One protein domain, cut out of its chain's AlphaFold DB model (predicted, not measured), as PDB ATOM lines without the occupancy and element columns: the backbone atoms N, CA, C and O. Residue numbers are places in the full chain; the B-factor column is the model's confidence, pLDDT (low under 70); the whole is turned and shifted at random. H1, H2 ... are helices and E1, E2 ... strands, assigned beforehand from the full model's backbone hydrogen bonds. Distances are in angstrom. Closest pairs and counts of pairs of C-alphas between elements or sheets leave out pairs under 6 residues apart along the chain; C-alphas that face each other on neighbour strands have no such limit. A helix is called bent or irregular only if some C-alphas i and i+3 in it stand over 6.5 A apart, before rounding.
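What this domain is: This is residues 33 to 79 and 206 to 254 of the 300 residues of the protein "SIR2_2 domain-containing protein" of Escherichia coli (UniProt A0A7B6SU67). A kinked helix, H2, runs through the middle, with three helices set round its first part: the short H1 folds back beside it, H3 crosses it nearly at a right angle, and H4 only just meets it. Two short strands, E1 and E2, make a small turn beside the last residue of H3, and a long unnamed stretch, residues 227 to 241, leads from there to H4. The printed part has 96 residues, with named elements in the order E1, E2, H1, H2, H3, H4; the class is mostly helix. It is compact, with a radius of gyration of the C-alphas of 13.5 A, and spans 39 by 37 by 22 A.

How they stand to each other: E1, residues 33 to 36, and E2, residues 42 to 44, pair with no named strand; their closest C-alphas, those of Lys 36 and Arg 42, are 4.4 A apart. E2 and H1, residues 45 to 51, meet only through their link. H1 and H2, residues 56 to 75, form a helical hairpin: they touch at a shallow tilt of 12 degrees, opposite ways, and the closest C-alphas, of Ala 49 and Arg 59, are 6.1 A apart. H2 is the hub. H3, residues 212 to 226, touches it about perpendicular, at 87 degrees, with the C-alphas of His 65 and Ser 222 closest at 6.2 A. The C-alphas of Ala 34 in E1 and Gly 226 in H3 are 5.0 A apart, the closest of these two elements. H4, residues 242 to 252, only just touches H2, with 3 pairs of C-alphas within 8 A, the closest those of Thr 60 and Ile 245 at 6.7 A. These two run the same way at a steep tilt of 36 degrees, only just past shallow. H1, H3 and H4 are apart from one another. Every O i to N i+4 pair is within hydrogen-bond range in H1 and H4, against 13 of 16 in H2 and 9 of 11 in H3.

Where its parts are: E1 begins at C-alpha 33, (148.635, 130.860, 106.913). H2 is 25.4 A long from C-alpha 56, (132.817, 132.553, 119.248), with a kink of 35 degrees near residue 67; it is only just irregular, C-alphas 69 and 72 being 6.7 A apart. H3 is 20.3 A long and only just irregular, with C-alphas 217 and 220 at 6.8 A. H4 is 15.2 A long and ends at C-alpha 252, (131.167, 142.573, 109.000).

The domain as a whole: The C-alphas farthest apart, of Glu 39 and Phe 206, are 39.7 A apart. Residues 80 to 205 are not printed, and C-alphas 79 and 206 are 16.0 A apart across this cut. The link from H3 to H4 is long, with 15 residues. The mean pLDDT of the printed part is 89.1, and no printed residue is under 70.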
ATOM      1  N   LEU A  33     147.878 130.399 105.755       88.62
ATOM      2  CA  LEU A  33     148.635 130.860 106.913       88.62
ATOM      3  C   LEU A  33     150.018 130.196 106.939       88.62
ATOM      4  O   LEU A  33     150.265 129.203 106.241       88.62
ATOM      5  N   ALA A  34     150.943 130.757 107.720       88.75
ATOM      6  CA  ALA A  34     152.282 130.186 107.879       88.75
ATOM      7  C   ALA A  34     152.309 129.022 108.885       88.75
ATOM      8  O   ALA A  34     153.200 128.170 108.822       88.75
ATOM      9  N   ILE A  35     151.322 128.970 109.783       90.50
ATOM     10  CA  ILE A  35     151.214 127.946 110.823       90.50
ATOM     11  C   ILE A  35     150.900 126.566 110.239       90.50
ATOM     12  O   ILE A  35     150.298 126.436 109.166       90.50
ATOM     13  N   LYS A  36     151.279 125.523 110.980       90.31
ATOM     14  CA  LYS A  36     151.016 124.128 110.611       90.31
ATOM     15  C   LYS A  36     150.185 123.413 111.667       90.31
ATOM     16  O   LYS A  36     150.338 123.657 112.863       90.31
ATOM     17  N   ASN A  37     149.351 122.492 111.206       88.00
ATOM     18  CA  ASN A  37     148.595 121.590 112.062       88.00
ATOM     19  C   ASN A  37     149.488 120.460 112.623       88.00
ATOM     20  O   ASN A  37     150.663 120.333 112.260       88.00
ATOM     21  N   ALA A  38     148.920 119.599 113.474       84.50
ATOM     22  CA  ALA A  38     149.622 118.446 114.055       84.50
ATOM     23  C   ALA A  38     150.184 117.458 113.006       84.50
ATOM     24  O   ALA A  38     151.163 116.763 113.268       84.50
ATOM     25  N   GLU A  39     149.601 117.425 111.804       84.44
ATOM     26  CA  GLU A  39     150.027 116.598 110.664       84.44
ATOM     27  C   GLU A  39     151.112 117.283 109.805       84.44
ATOM     28  O   GLU A  39     151.546 116.734 108.793       84.44
ATOM     29  N   GLY A  40     151.547 118.493 110.175       83.06
ATOM     30  CA  GLY A  40     152.546 119.279 109.449       83.06
ATOM     31  C   GLY A  40     152.024 119.978 108.187       83.06
ATOM     32  O   GLY A  40     152.820 120.560 107.444       83.06
ATOM     33  N   ARG A  41     150.711 119.950 107.931       86.38
ATOM     34  CA  ARG A  41     150.065 120.657 106.815       86.38
ATOM     35  C   ARG A  41     149.850 122.119 107.186       86.38
ATOM     36  O   ARG A  41     149.540 122.419 108.336       86.38
ATOM     37  N   ARG A  42     150.011 123.028 106.217       87.38
ATOM     38  CA  ARG A  42     149.704 124.451 106.423       87.38
ATOM     39  C   ARG A  42     148.213 124.633 106.672       87.38
ATOM     40  O   ARG A  42     147.404 124.051 105.956       87.38
ATOM     41  N   GLU A  43     147.884 125.446 107.665       89.94
ATOM     42  CA  GLU A  43     146.503 125.846 107.926       89.94
ATOM     43  C   GLU A  43     146.075 126.970 106.978       89.94
ATOM     44  O   GLU A  43     146.892 127.742 106.463       89.94
ATOM     45  N   THR A  44     144.767 127.092 106.782       90.06
ATOM     46  CA  THR A  44     144.150 128.232 106.105       90.06
ATOM     47  C   THR A  44     143.136 128.895 107.024       90.06
ATOM     48  O   THR A  44     142.671 128.299 108.001       90.06
ATOM     49  N   ILE A  45     142.747 130.124 106.688       89.56
ATOM     50  CA  ILE A  45     141.651 130.819 107.376       89.56
ATOM     51  C   ILE A  45     140.371 129.968 107.346       89.56
ATOM     52  O   ILE A  45     139.668 129.900 108.347       89.56
ATOM     53  N   GLU A  46     140.103 129.251 106.252       87.69
ATOM     54  CA  GLU A  46     138.935 128.370 106.126       87.69
ATOM     55  C   GLU A  46     138.997 127.160 107.070       87.69
ATOM     56  O   GLU A  46     138.012 126.824 107.740       87.69
ATOM     57  N   THR A  47     140.162 126.510 107.160       88.38
ATOM     58  CA  THR A  47     140.348 125.356 108.045       88.38
ATOM     59  C   THR A  47     140.203 125.763 109.509       88.38
ATOM     60  O   THR A  47     139.437 125.133 110.242       88.38
ATOM     61  N   LEU A  48     140.832 126.870 109.920       90.00
ATOM     62  CA  LEU A  48     140.686 127.400 111.277       90.00
ATOM     63  C   LEU A  48     139.262 127.888 111.568       90.00
ATOM     64  O   LEU A  48     138.745 127.637 112.653       90.00
ATOM     65  N   ALA A  49     138.595 128.539 110.612       89.06
ATOM     66  CA  ALA A  49     137.220 129.003 110.791       89.06
ATOM     67  C   ALA A  49     136.259 127.834 111.046       89.06
ATOM     68  O   ALA A  49     135.352 127.954 111.868       89.06
ATOM     69  N   THR A  50     136.500 126.692 110.393       88.06
ATOM     70  CA  THR A  50     135.755 125.450 110.636       88.06
ATOM     71  C   THR A  50     136.079 124.863 112.014       88.06
ATOM     72  O   THR A  50     135.173 124.477 112.745       88.06
ATOM     73  N   GLN A  51     137.355 124.833 112.419       88.62
ATOM     74  CA  GLN A  51     137.754 124.347 113.749       88.62
ATOM     75  C   GLN A  51     137.188 125.215 114.889       88.62
ATOM     76  O   GLN A  51     136.850 124.700 115.955       88.62
ATOM     77  N   PHE A  52     137.060 126.527 114.675       90.06
ATOM     78  CA  PHE A  52     136.580 127.488 115.673       90.06
ATOM     79  C   PHE A  52     135.066 127.721 115.640       90.06
ATOM     80  O   PHE A  52     134.580 128.615 116.330       90.06
ATOM     81  N   GLU A  53     134.295 126.924 114.893       85.81
ATOM     82  CA  GLU A  53     132.847 127.117 114.736       85.81
ATOM     83  C   GLU A  53     132.100 127.170 116.084       85.81
ATOM     84  O   GLU A  53     131.210 128.001 116.259       85.81
ATOM     85  N   ASN A  54     132.540 126.371 117.064       86.44
ATOM     86  CA  ASN A  54     131.968 126.297 118.415       86.44
ATOM     87  C   ASN A  54     132.657 127.219 119.442       86.44
ATOM     88  O   ASN A  54     132.442 127.080 120.644       86.44
ATOM     89  N   SER A  55     133.534 128.128 119.010       89.38
ATOM     90  CA  SER A  55     134.283 129.039 119.886       89.38
ATOM     91  C   SER A  55     134.167 130.479 119.376       89.38
ATOM     92  O   SER A  55     135.045 130.929 118.633       89.38
ATOM     93  N   PRO A  56     133.109 131.217 119.770       86.50
ATOM     94  CA  PRO A  56     132.817 132.553 119.248       86.50
ATOM     95  C   PRO A  56     133.981 133.540 119.375       86.50
ATOM     96  O   PRO A  56     134.262 134.276 118.434       86.50
ATOM     97  N   GLU A  57     134.707 133.514 120.491       87.75
ATOM     98  CA  GLU A  57     135.860 134.387 120.747       87.75
ATOM     99  C   GLU A  57     137.003 134.122 119.754       87.75
ATOM    100  O   GLU A  57     137.474 135.035 119.074       87.75
ATOM    101  N   LYS A  58     137.398 132.848 119.592       90.44
ATOM    102  CA  LYS A  58     138.449 132.435 118.644       90.44
ATOM    103  C   LYS A  58     138.050 132.709 117.200       90.44
ATOM    104  O   LYS A  58     138.873 133.158 116.406       90.44
ATOM    105  N   ARG A  59     136.782 132.454 116.864       90.69
ATOM    106  CA  ARG A  59     136.231 132.746 115.541       90.69
ATOM    107  C   ARG A  59     136.253 134.245 115.268       90.69
ATOM    108  O   ARG A  59     136.673 134.651 114.194       90.69
ATOM    109  N   THR A  60     135.874 135.067 116.241       92.38
ATOM    110  CA  THR A  60     135.899 136.528 116.098       92.38
ATOM    111  C   THR A  60     137.324 137.036 115.898       92.38
ATOM    112  O   THR A  60     137.561 137.764 114.940       92.38
ATOM    113  N   ALA A  61     138.292 136.572 116.697       93.50
ATOM    114  CA  ALA A  61     139.709 136.913 116.522       93.50
ATOM    115  C   ALA A  61     140.210 136.610 115.097       93.50
ATOM    116  O   ALA A  61     140.819 137.459 114.443       93.50
ATOM    117  N   LEU A  62     139.903 135.408 114.596       93.25
ATOM    118  CA  LEU A  62     140.293 134.969 113.259       93.25
ATOM    119  C   LEU A  62     139.657 135.833 112.162       93.25
ATOM    120  O   LEU A  62     140.332 136.201 111.204       93.25
ATOM    121  N   PHE A  63     138.372 136.164 112.292       93.06
ATOM    122  CA  PHE A  63     137.661 136.975 111.306       93.06
ATOM    123  C   PHE A  63     138.073 138.449 111.338       93.06
ATOM    124  O   PHE A  63     138.157 139.068 110.280       93.06
ATOM    125  N   MET A  64     138.408 139.001 112.506       94.44
ATOM    126  CA  MET A  64     139.014 140.330 112.596       94.44
ATOM    127  C   MET A  64     140.398 140.351 111.929       94.44
ATOM    128  O   MET A  64     140.693 141.264 111.157       94.44
ATOM    129  N   HIS A  65     141.224 139.319 112.154       93.69
ATOM    130  CA  HIS A  65     142.498 139.149 111.449       93.69
ATOM    131  C   HIS A  65     142.297 139.049 109.929       93.69
ATOM    132  O   HIS A  65     142.964 139.757 109.172       93.69
ATOM    133  N   TYR A  66     141.363 138.204 109.482       92.62
ATOM    134  CA  TYR A  66     141.016 138.044 108.070       92.62
ATOM    135  C   TYR A  66     140.576 139.369 107.447       92.62
ATOM    136  O   TYR A  66     141.103 139.763 106.408       92.62
ATOM    137  N   TYR A  67     139.664 140.089 108.100       93.38
ATOM    138  CA  TYR A  67     139.197 141.386 107.631       93.38
ATOM    139  C   TYR A  67     140.363 142.372 107.480       93.38
ATOM    140  O   TYR A  67     140.559 142.923 106.397       93.38
ATOM    141  N   ASN A  68     141.180 142.539 108.523       93.25
ATOM    142  CA  ASN A  68     142.272 143.512 108.524       93.25
ATOM    143  C   ASN A  68     143.390 143.176 107.526       93.25
ATOM    144  O   ASN A  68     144.029 144.072 106.983       93.25
ATOM    145  N   THR A  69     143.635 141.887 107.286       90.81
ATOM    146  CA  THR A  69     144.766 141.424 106.470       90.81
ATOM    147  C   THR A  69     144.378 141.214 105.008       90.81
ATOM    148  O   THR A  69     145.186 141.462 104.119       90.81
ATOM    149  N   CYS A  70     143.151 140.759 104.739       89.38
ATOM    150  CA  CYS A  70     142.716 140.358 103.398       89.38
ATOM    151  C   CYS A  70     141.661 141.292 102.795       89.38
ATOM    152  O   CYS A  70     141.688 141.514 101.591       89.38
ATOM    153  N   ILE A  71     140.730 141.838 103.585       90.88
ATOM    154  CA  ILE A  71     139.587 142.601 103.048       90.88
ATOM    155  C   ILE A  71     139.855 144.104 103.042       90.88
ATOM    156  O   ILE A  71     139.702 144.759 102.012       90.88
ATOM    157  N   PHE A  72     140.289 144.662 104.170       92.12
ATOM    158  CA  PHE A  72     140.527 146.096 104.301       92.12
ATOM    159  C   PHE A  72     141.627 146.630 103.358       92.12
ATOM    160  O   PHE A  72     141.425 147.687 102.748       92.12
ATOM    161  N   PRO A  73     142.748 145.910 103.124       91.12
ATOM    162  CA  PRO A  73     143.742 146.336 102.138       91.12
ATOM    163  C   PRO A  73     143.194 146.348 100.709       91.12
ATOM    164  O   PRO A  73     143.617 147.164  99.897       91.12
ATOM    165  N   VAL A  74     142.234 145.469 100.408       90.75
ATOM    166  CA  VAL A  74     141.556 145.423  99.109       90.75
ATOM    167  C   VAL A  74     140.568 146.585  98.964       90.75
ATOM    168  O   VAL A  74     140.525 147.211  97.909       90.75
ATOM    169  N   GLN A  75     139.827 146.930 100.022       90.81
ATOM    170  CA  GLN A  75     138.918 148.087 100.057       90.81
ATOM    171  C   GLN A  75     139.644 149.418  99.829       90.81
ATOM    172  O   GLN A  75     139.152 150.298  99.130       90.81
ATOM    173  N   THR A  76     140.828 149.567 100.419       90.44
ATOM    174  CA  THR A  76     141.625 150.804 100.361       90.44
ATOM    175  C   THR A  76     142.682 150.788  99.259       90.44
ATOM    176  O   THR A  76     143.519 151.693  99.176       90.44
ATOM    177  N   PHE A  77     142.653 149.772  98.397       91.44
ATOM    178  CA  PHE A  77     143.648 149.592  97.359       91.44
ATOM    179  C   PHE A  77     143.666 150.764  96.373       91.44
ATOM    180  O   PHE A  77     142.638 151.241  95.890       91.44
ATOM    181  N   ASN A  78     144.876 151.206  96.034       90.38
ATOM    182  CA  ASN A  78     145.116 152.114  94.926       90.38
ATOM    183  C   ASN A  78     146.401 151.677  94.205       90.38
ATOM    184  O   ASN A  78     147.471 151.687  94.825       90.38
ATOM    185  N   PRO A  79     146.333 151.352  92.900       90.88
ATOM    186  CA  PRO A  79     147.498 150.940  92.119       90.88
ATOM    187  C   PRO A  79     148.682 151.915  92.197       90.88
ATOM    188  O   PRO A  79     149.837 151.496  92.134       90.88
ATOM    189  N   PHE A 206     136.065 154.015 102.156       83.88
ATOM    190  CA  PHE A 206     136.043 152.941 103.157       83.88
ATOM    191  C   PHE A 206     136.739 153.348 104.460       83.88
ATOM    192  O   PHE A 206     137.887 153.794 104.452       83.88
ATOM    193  N   SER A 207     136.072 153.121 105.593       85.62
ATOM    194  CA  SER A 207     136.670 153.193 106.930       85.62
ATOM    195  C   SER A 207     136.949 151.795 107.478       85.62
ATOM    196  O   SER A 207     136.201 150.856 107.206       85.62
ATOM    197  N   ASN A 208     138.012 151.658 108.273       88.94
ATOM    198  CA  ASN A 208     138.326 150.396 108.941       88.94
ATOM    199  C   ASN A 208     137.212 150.061 109.948       88.94
ATOM    200  O   ASN A 208     136.823 150.919 110.738       88.94
ATOM    201  N   LEU A 209     136.702 148.826 109.911       89.25
ATOM    202  CA  LEU A 209     135.711 148.343 110.881       89.25
ATOM    203  C   LEU A 209     136.289 148.181 112.296       89.25
ATOM    204  O   LEU A 209     135.541 148.161 113.270       89.25
ATOM    205  N   LEU A 210     137.610 148.028 112.416       89.50
ATOM    206  CA  LEU A 210     138.304 147.794 113.676       89.50
ATOM    207  C   LEU A 210     138.840 149.105 114.254       89.50
ATOM    208  O   LEU A 210     139.435 149.923 113.551       89.50
ATOM    209  N   THR A 211     138.676 149.275 115.565       88.56
ATOM    210  CA  THR A 211     139.265 150.392 116.312       88.56
ATOM    211  C   THR A 211     140.775 150.212 116.487       88.56
ATOM    212  O   THR A 211     141.278 149.087 116.474       88.56
ATOM    213  N   GLU A 212     141.507 151.307 116.725       87.62
ATOM    214  CA  GLU A 212     142.956 151.257 116.987       87.62
ATOM    215  C   GLU A 212     143.313 150.347 118.174       87.62
ATOM    216  O   GLU A 212     144.288 149.602 118.115       87.62
ATOM    217  N   GLU A 213     142.484 150.344 119.222       86.31
ATOM    218  CA  GLU A 213     142.631 149.442 120.371       86.31
ATOM    219  C   GLU A 213     142.539 147.966 119.952       86.31
ATOM    220  O   GLU A 213     143.390 147.149 120.311       86.31
ATOM    221  N   THR A 214     141.536 147.627 119.138       86.75
ATOM    222  CA  THR A 214     141.324 146.259 118.644       86.75
ATOM    223  C   THR A 214     142.486 145.812 117.759       86.75
ATOM    224  O   THR A 214     142.961 144.684 117.886       86.75
ATOM    225  N   LEU A 215     142.995 146.707 116.905       88.50
ATOM    226  CA  LEU A 215     144.181 146.457 116.082       88.50
ATOM    227  C   LEU A 215     145.424 146.202 116.942       88.50
ATOM    228  O   LEU A 215     146.158 145.250 116.684       88.50
ATOM    229  N   GLY A 216     145.624 146.995 117.999       86.50
ATOM    230  CA  GLY A 216     146.704 146.796 118.967       86.50
ATOM    231  C   GLY A 216     146.689 145.393 119.579       86.50
ATOM    232  O   GLY A 216     147.717 144.713 119.589       86.50
ATOM    233  N   ASN A 217     145.511 144.928 119.998       86.19
ATOM    234  CA  ASN A 217     145.322 143.587 120.559       86.19
ATOM    235  C   ASN A 217     145.508 142.470 119.513       86.19
ATOM    236  O   ASN A 217     145.988 141.383 119.837       86.19
ATOM    237  N   LEU A 218     145.166 142.729 118.246       89.94
ATOM    238  CA  LEU A 218     145.285 141.766 117.146       89.94
ATOM    239  C   LEU A 218     146.697 141.624 116.579       89.94
ATOM    240  O   LEU A 218     146.953 140.636 115.889       89.94
ATOM    241  N   ASN A 219     147.608 142.565 116.836       88.50
ATOM    242  CA  ASN A 219     148.952 142.543 116.250       88.50
ATOM    243  C   ASN A 219     149.717 141.263 116.606       88.50
ATOM    244  O   ASN A 219     150.167 140.558 115.707       88.50
ATOM    245  N   GLY A 220     149.784 140.905 117.895       88.94
ATOM    246  CA  GLY A 220     150.474 139.684 118.334       88.94
ATOM    247  C   GLY A 220     149.817 138.402 117.810       88.94
ATOM    248  O   GLY A 220     150.504 137.443 117.466       88.94
ATOM    249  N   TYR A 221     148.487 138.397 117.679       91.69
ATOM    250  CA  TYR A 221     147.748 137.286 117.072       91.69
ATOM    251  C   TYR A 221     148.056 137.152 115.573       91.69
ATOM    252  O   TYR A 221     148.351 136.063 115.091       91.69
ATOM    253  N   SER A 222     148.042 138.265 114.840       90.75
ATOM    254  CA  SER A 222     148.303 138.298 113.397       90.75
ATOM    255  C   SER A 222     149.750 137.928 113.071       90.75
ATOM    256  O   SER A 222     149.992 137.172 112.133       90.75
ATOM    257  N   GLU A 223     150.704 138.404 113.874       90.75
ATOM    258  CA  GLU A 223     152.113 138.023 113.772       90.75
ATOM    259  C   GLU A 223     152.293 136.524 114.031       90.75
ATOM    260  O   GLU A 223     152.945 135.841 113.242       90.75
ATOM    261  N   PHE A 224     151.634 135.975 115.060       91.81
ATOM    262  CA  PHE A 224     151.679 134.540 115.344       91.81
ATOM    263  C   PHE A 224     151.219 133.696 114.144       91.81
ATOM    264  O   PHE A 224     151.852 132.686 113.825       91.81
ATOM    265  N   LEU A 225     150.157 134.113 113.449       89.94
ATOM    266  CA  LEU A 225     149.649 133.408 112.267       89.94
ATOM    267  C   LEU A 225     150.577 133.505 111.036       89.94
ATOM    268  O   LEU A 225     150.496 132.663 110.133       89.94
ATOM    269  N   GLY A 226     151.459 134.508 111.000       87.12
ATOM    270  CA  GLY A 226     152.388 134.788 109.900       87.12
ATOM    271  C   GLY A 226     153.776 134.146 110.021       87.12
ATOM    272  O   GLY A 226     154.555 134.222 109.071       87.12
ATOM    273  N   VAL A 227     154.101 133.495 111.144       89.00
ATOM    274  CA  VAL A 227     155.432 132.911 111.399       89.00
ATOM    275  C   VAL A 227     155.469 131.410 111.078       89.00
ATOM    276  O   VAL A 227     154.704 130.617 111.631       89.00
ATOM    277  N   ASP A 228     156.398 130.999 110.205       83.44
ATOM    278  CA  ASP A 228     156.641 129.579 109.902       83.44
ATOM    279  C   ASP A 228     157.269 128.879 111.118       83.44
ATOM    280  O   ASP A 228     158.215 129.378 111.727       83.44
ATOM    281  N   GLY A 229     156.733 127.713 111.476       82.81
ATOM    282  CA  GLY A 229     157.130 126.942 112.659       82.81
ATOM    283  C   GLY A 229     156.145 127.021 113.828       82.81
ATOM    284  O   GLY A 229     156.143 126.118 114.668       82.81
ATOM    285  N   ASN A 230     155.257 128.018 113.842       90.44
ATOM    286  CA  ASN A 230     154.144 128.061 114.787       90.44
ATOM    287  C   ASN A 230     153.121 126.956 114.493       90.44
ATOM    288  O   ASN A 230     152.966 126.495 113.354       90.44
ATOM    289  N   ARG A 231     152.417 126.525 115.544       90.12
ATOM    290  CA  ARG A 231     151.423 125.448 115.472       90.12
ATOM    291  C   ARG A 231     150.045 125.903 115.917       90.12
ATOM    292  O   ARG A 231     149.934 126.797 116.758       90.12
ATOM    293  N   THR A 232     149.015 125.242 115.395       87.44
ATOM    294  CA  THR A 232     147.606 125.520 115.706       87.44
ATOM    295  C   THR A 232     147.313 125.489 117.210       87.44
ATOM    296  O   THR A 232     146.530 126.302 117.697       87.44
ATOM    297  N   GLU A 233     147.972 124.619 117.987       86.50
ATOM    298  CA  GLU A 233     147.738 124.533 119.437       86.50
ATOM    299  C   GLU A 233     148.264 125.750 120.214       86.50
ATOM    300  O   GLU A 233     147.815 126.005 121.330       86.50
ATOM    301  N   GLY A 234     149.208 126.499 119.637       86.62
ATOM    302  CA  GLY A 234     149.825 127.672 120.256       86.62
ATOM    303  C   GLY A 234     149.121 128.993 119.954       86.62
ATOM    304  O   GLY A 234     149.616 130.032 120.386       86.62
ATOM    305  N   ILE A 235     148.008 128.977 119.207       88.81
ATOM    306  CA  ILE A 235     147.289 130.200 118.830       88.81
ATOM    307  C   ILE A 235     146.866 130.955 120.103       88.81
ATOM    308  O   ILE A 235     146.149 130.383 120.934       88.81
ATOM    309  N   PRO A 236     147.270 132.230 120.266       87.75
ATOM    310  CA  PRO A 236     146.967 132.987 121.470       87.75
ATOM    311  C   PRO A 236     145.462 133.230 121.598       87.75
ATOM    312  O   PRO A 236     144.771 133.536 120.623       87.75
ATOM    313  N   SER A 237     144.946 133.110 122.819       84.38
ATOM    314  CA  SER A 237     143.573 133.499 123.134       84.38
ATOM    315  C   SER A 237     143.480 135.015 123.259       84.38
ATOM    316  O   SER A 237     144.191 135.608 124.072       84.38
ATOM    317  N   LEU A 238     142.572 135.624 122.503       86.50
ATOM    318  CA  LEU A 238     142.174 137.014 122.686       86.50
ATOM    319  C   LEU A 238     140.789 137.049 123.325       86.50
ATOM    320  O   LEU A 238     139.879 136.363 122.861       86.50
ATOM    321  N   ALA A 239     140.653 137.832 124.391       83.31
ATOM    322  CA  ALA A 239     139.370 138.096 125.022       83.31
ATOM    323  C   ALA A 239     138.811 139.410 124.468       83.31
ATOM    324  O   ALA A 239     139.489 140.436 124.507       83.31
ATOM    325  N   PHE A 240     137.578 139.362 123.975       85.44
ATOM    326  CA  PHE A 240     136.818 140.528 123.535       85.44
ATOM    327  C   PHE A 240     135.563 140.645 124.396       85.44
ATOM    328  O   PHE A 240     135.017 139.631 124.836       85.44
ATOM    329  N   SER A 241     135.098 141.869 124.648       88.56
ATOM    330  CA  SER A 241     133.789 142.056 125.276       88.56
ATOM    331  C   SER A 241     132.674 141.618 124.322       88.56
ATOM    332  O   SER A 241     132.846 141.634 123.101       88.56
ATOM    333  N   GLN A 242     131.509 141.255 124.866       88.81
ATOM    334  CA  GLN A 242     130.354 140.895 124.038       88.81
ATOM    335  C   GLN A 242     129.975 142.035 123.078       88.81
ATOM    336  O   GLN A 242     129.747 141.789 121.899       88.81
ATOM    337  N   ASP A 243     130.032 143.285 123.548       89.56
ATOM    338  CA  ASP A 243     129.760 144.465 122.723       89.56
ATOM    339  C   ASP A 243     130.740 144.588 121.543       89.56
ATOM    340  O   ASP A 243     130.327 144.901 120.428       89.56
ATOM    341  N   GLN A 244     132.036 144.311 121.748       88.94
ATOM    342  CA  GLN A 244     133.034 144.331 120.668       88.94
ATOM    343  C   GLN A 244     132.744 143.263 119.609       88.94
ATOM    344  O   GLN A 244     132.867 143.530 118.411       88.94
ATOM    345  N   ILE A 245     132.354 142.064 120.049       90.94
ATOM    346  CA  ILE A 245     131.981 140.955 119.167       90.94
ATOM    347  C   ILE A 245     130.746 141.343 118.345       90.94
ATOM    348  O   ILE A 245     130.765 141.222 117.118       90.94
ATOM    349  N   ASP A 246     129.703 141.852 118.998       91.62
ATOM    350  CA  ASP A 246     128.431 142.185 118.355       91.62
ATOM    351  C   ASP A 246     128.572 143.350 117.364       91.62
ATOM    352  O   ASP A 246     128.037 143.278 116.257       91.62
ATOM    353  N   ILE A 247     129.346 144.389 117.708       92.38
ATOM    354  CA  ILE A 247     129.646 145.510 116.801       92.38
ATOM    355  C   ILE A 247     130.399 145.011 115.564       92.38
ATOM    356  O   ILE A 247     130.010 145.331 114.437       92.38
ATOM    357  N   PHE A 248     131.450 144.206 115.755       93.50
ATOM    358  CA  PHE A 248     132.235 143.679 114.641       93.50
ATOM    359  C   PHE A 248     131.373 142.839 113.699       93.50
ATOM    360  O   PHE A 248     131.348 143.113 112.502       93.50
ATOM    361  N   TRP A 249     130.635 141.852 114.217       92.19
ATOM    362  CA  TRP A 249     129.785 141.004 113.380       92.19
ATOM    363  C   TRP A 249     128.626 141.779 112.750       92.19
ATOM    364  O   TRP A 249     128.257 141.490 111.614       92.19
ATOM    365  N   GLY A 250     128.083 142.785 113.440       91.06
ATOM    366  CA  GLY A 250     127.042 143.665 112.916       91.06
ATOM    367  C   GLY A 250     127.469 144.405 111.649       91.06
ATOM    368  O   GLY A 250     126.697 144.461 110.693       91.06
ATOM    369  N   GLU A 251     128.696 144.925 111.602       90.88
ATOM    370  CA  GLU A 251     129.228 145.584 110.402       90.88
ATOM    371  C   GLU A 251     129.816 144.596 109.390       90.88
ATOM    372  O   GLU A 251     129.570 144.713 108.189       90.88
ATOM    373  N   TYR A 252     130.541 143.578 109.857       90.69
ATOM    374  CA  TYR A 252     131.167 142.573 109.000       90.69
ATOM    375  C   TYR A 252     130.137 141.805 108.164       90.69
ATOM    376  O   TYR A 252     130.342 141.589 106.971       90.69
ATOM    377  N   ASN A 253     128.990 141.442 108.749       88.19
ATOM    378  CA  ASN A 253     127.945 140.692 108.044       88.19
ATOM    379  C   ASN A 253     127.246 141.499 106.939       88.19
ATOM    380  O   ASN A 253     126.568 140.906 106.100       88.19
ATOM    381  N   LYS A 254     127.419 142.828 106.907       85.88
ATOM    382  CA  LYS A 254     126.931 143.684 105.814       85.88
ATOM    383  C   LYS A 254     127.852 143.650 104.595       85.88
ATOM    384  O   LYS A 254     127.447 144.111 103.526       85.88
TER     385      LYS A 254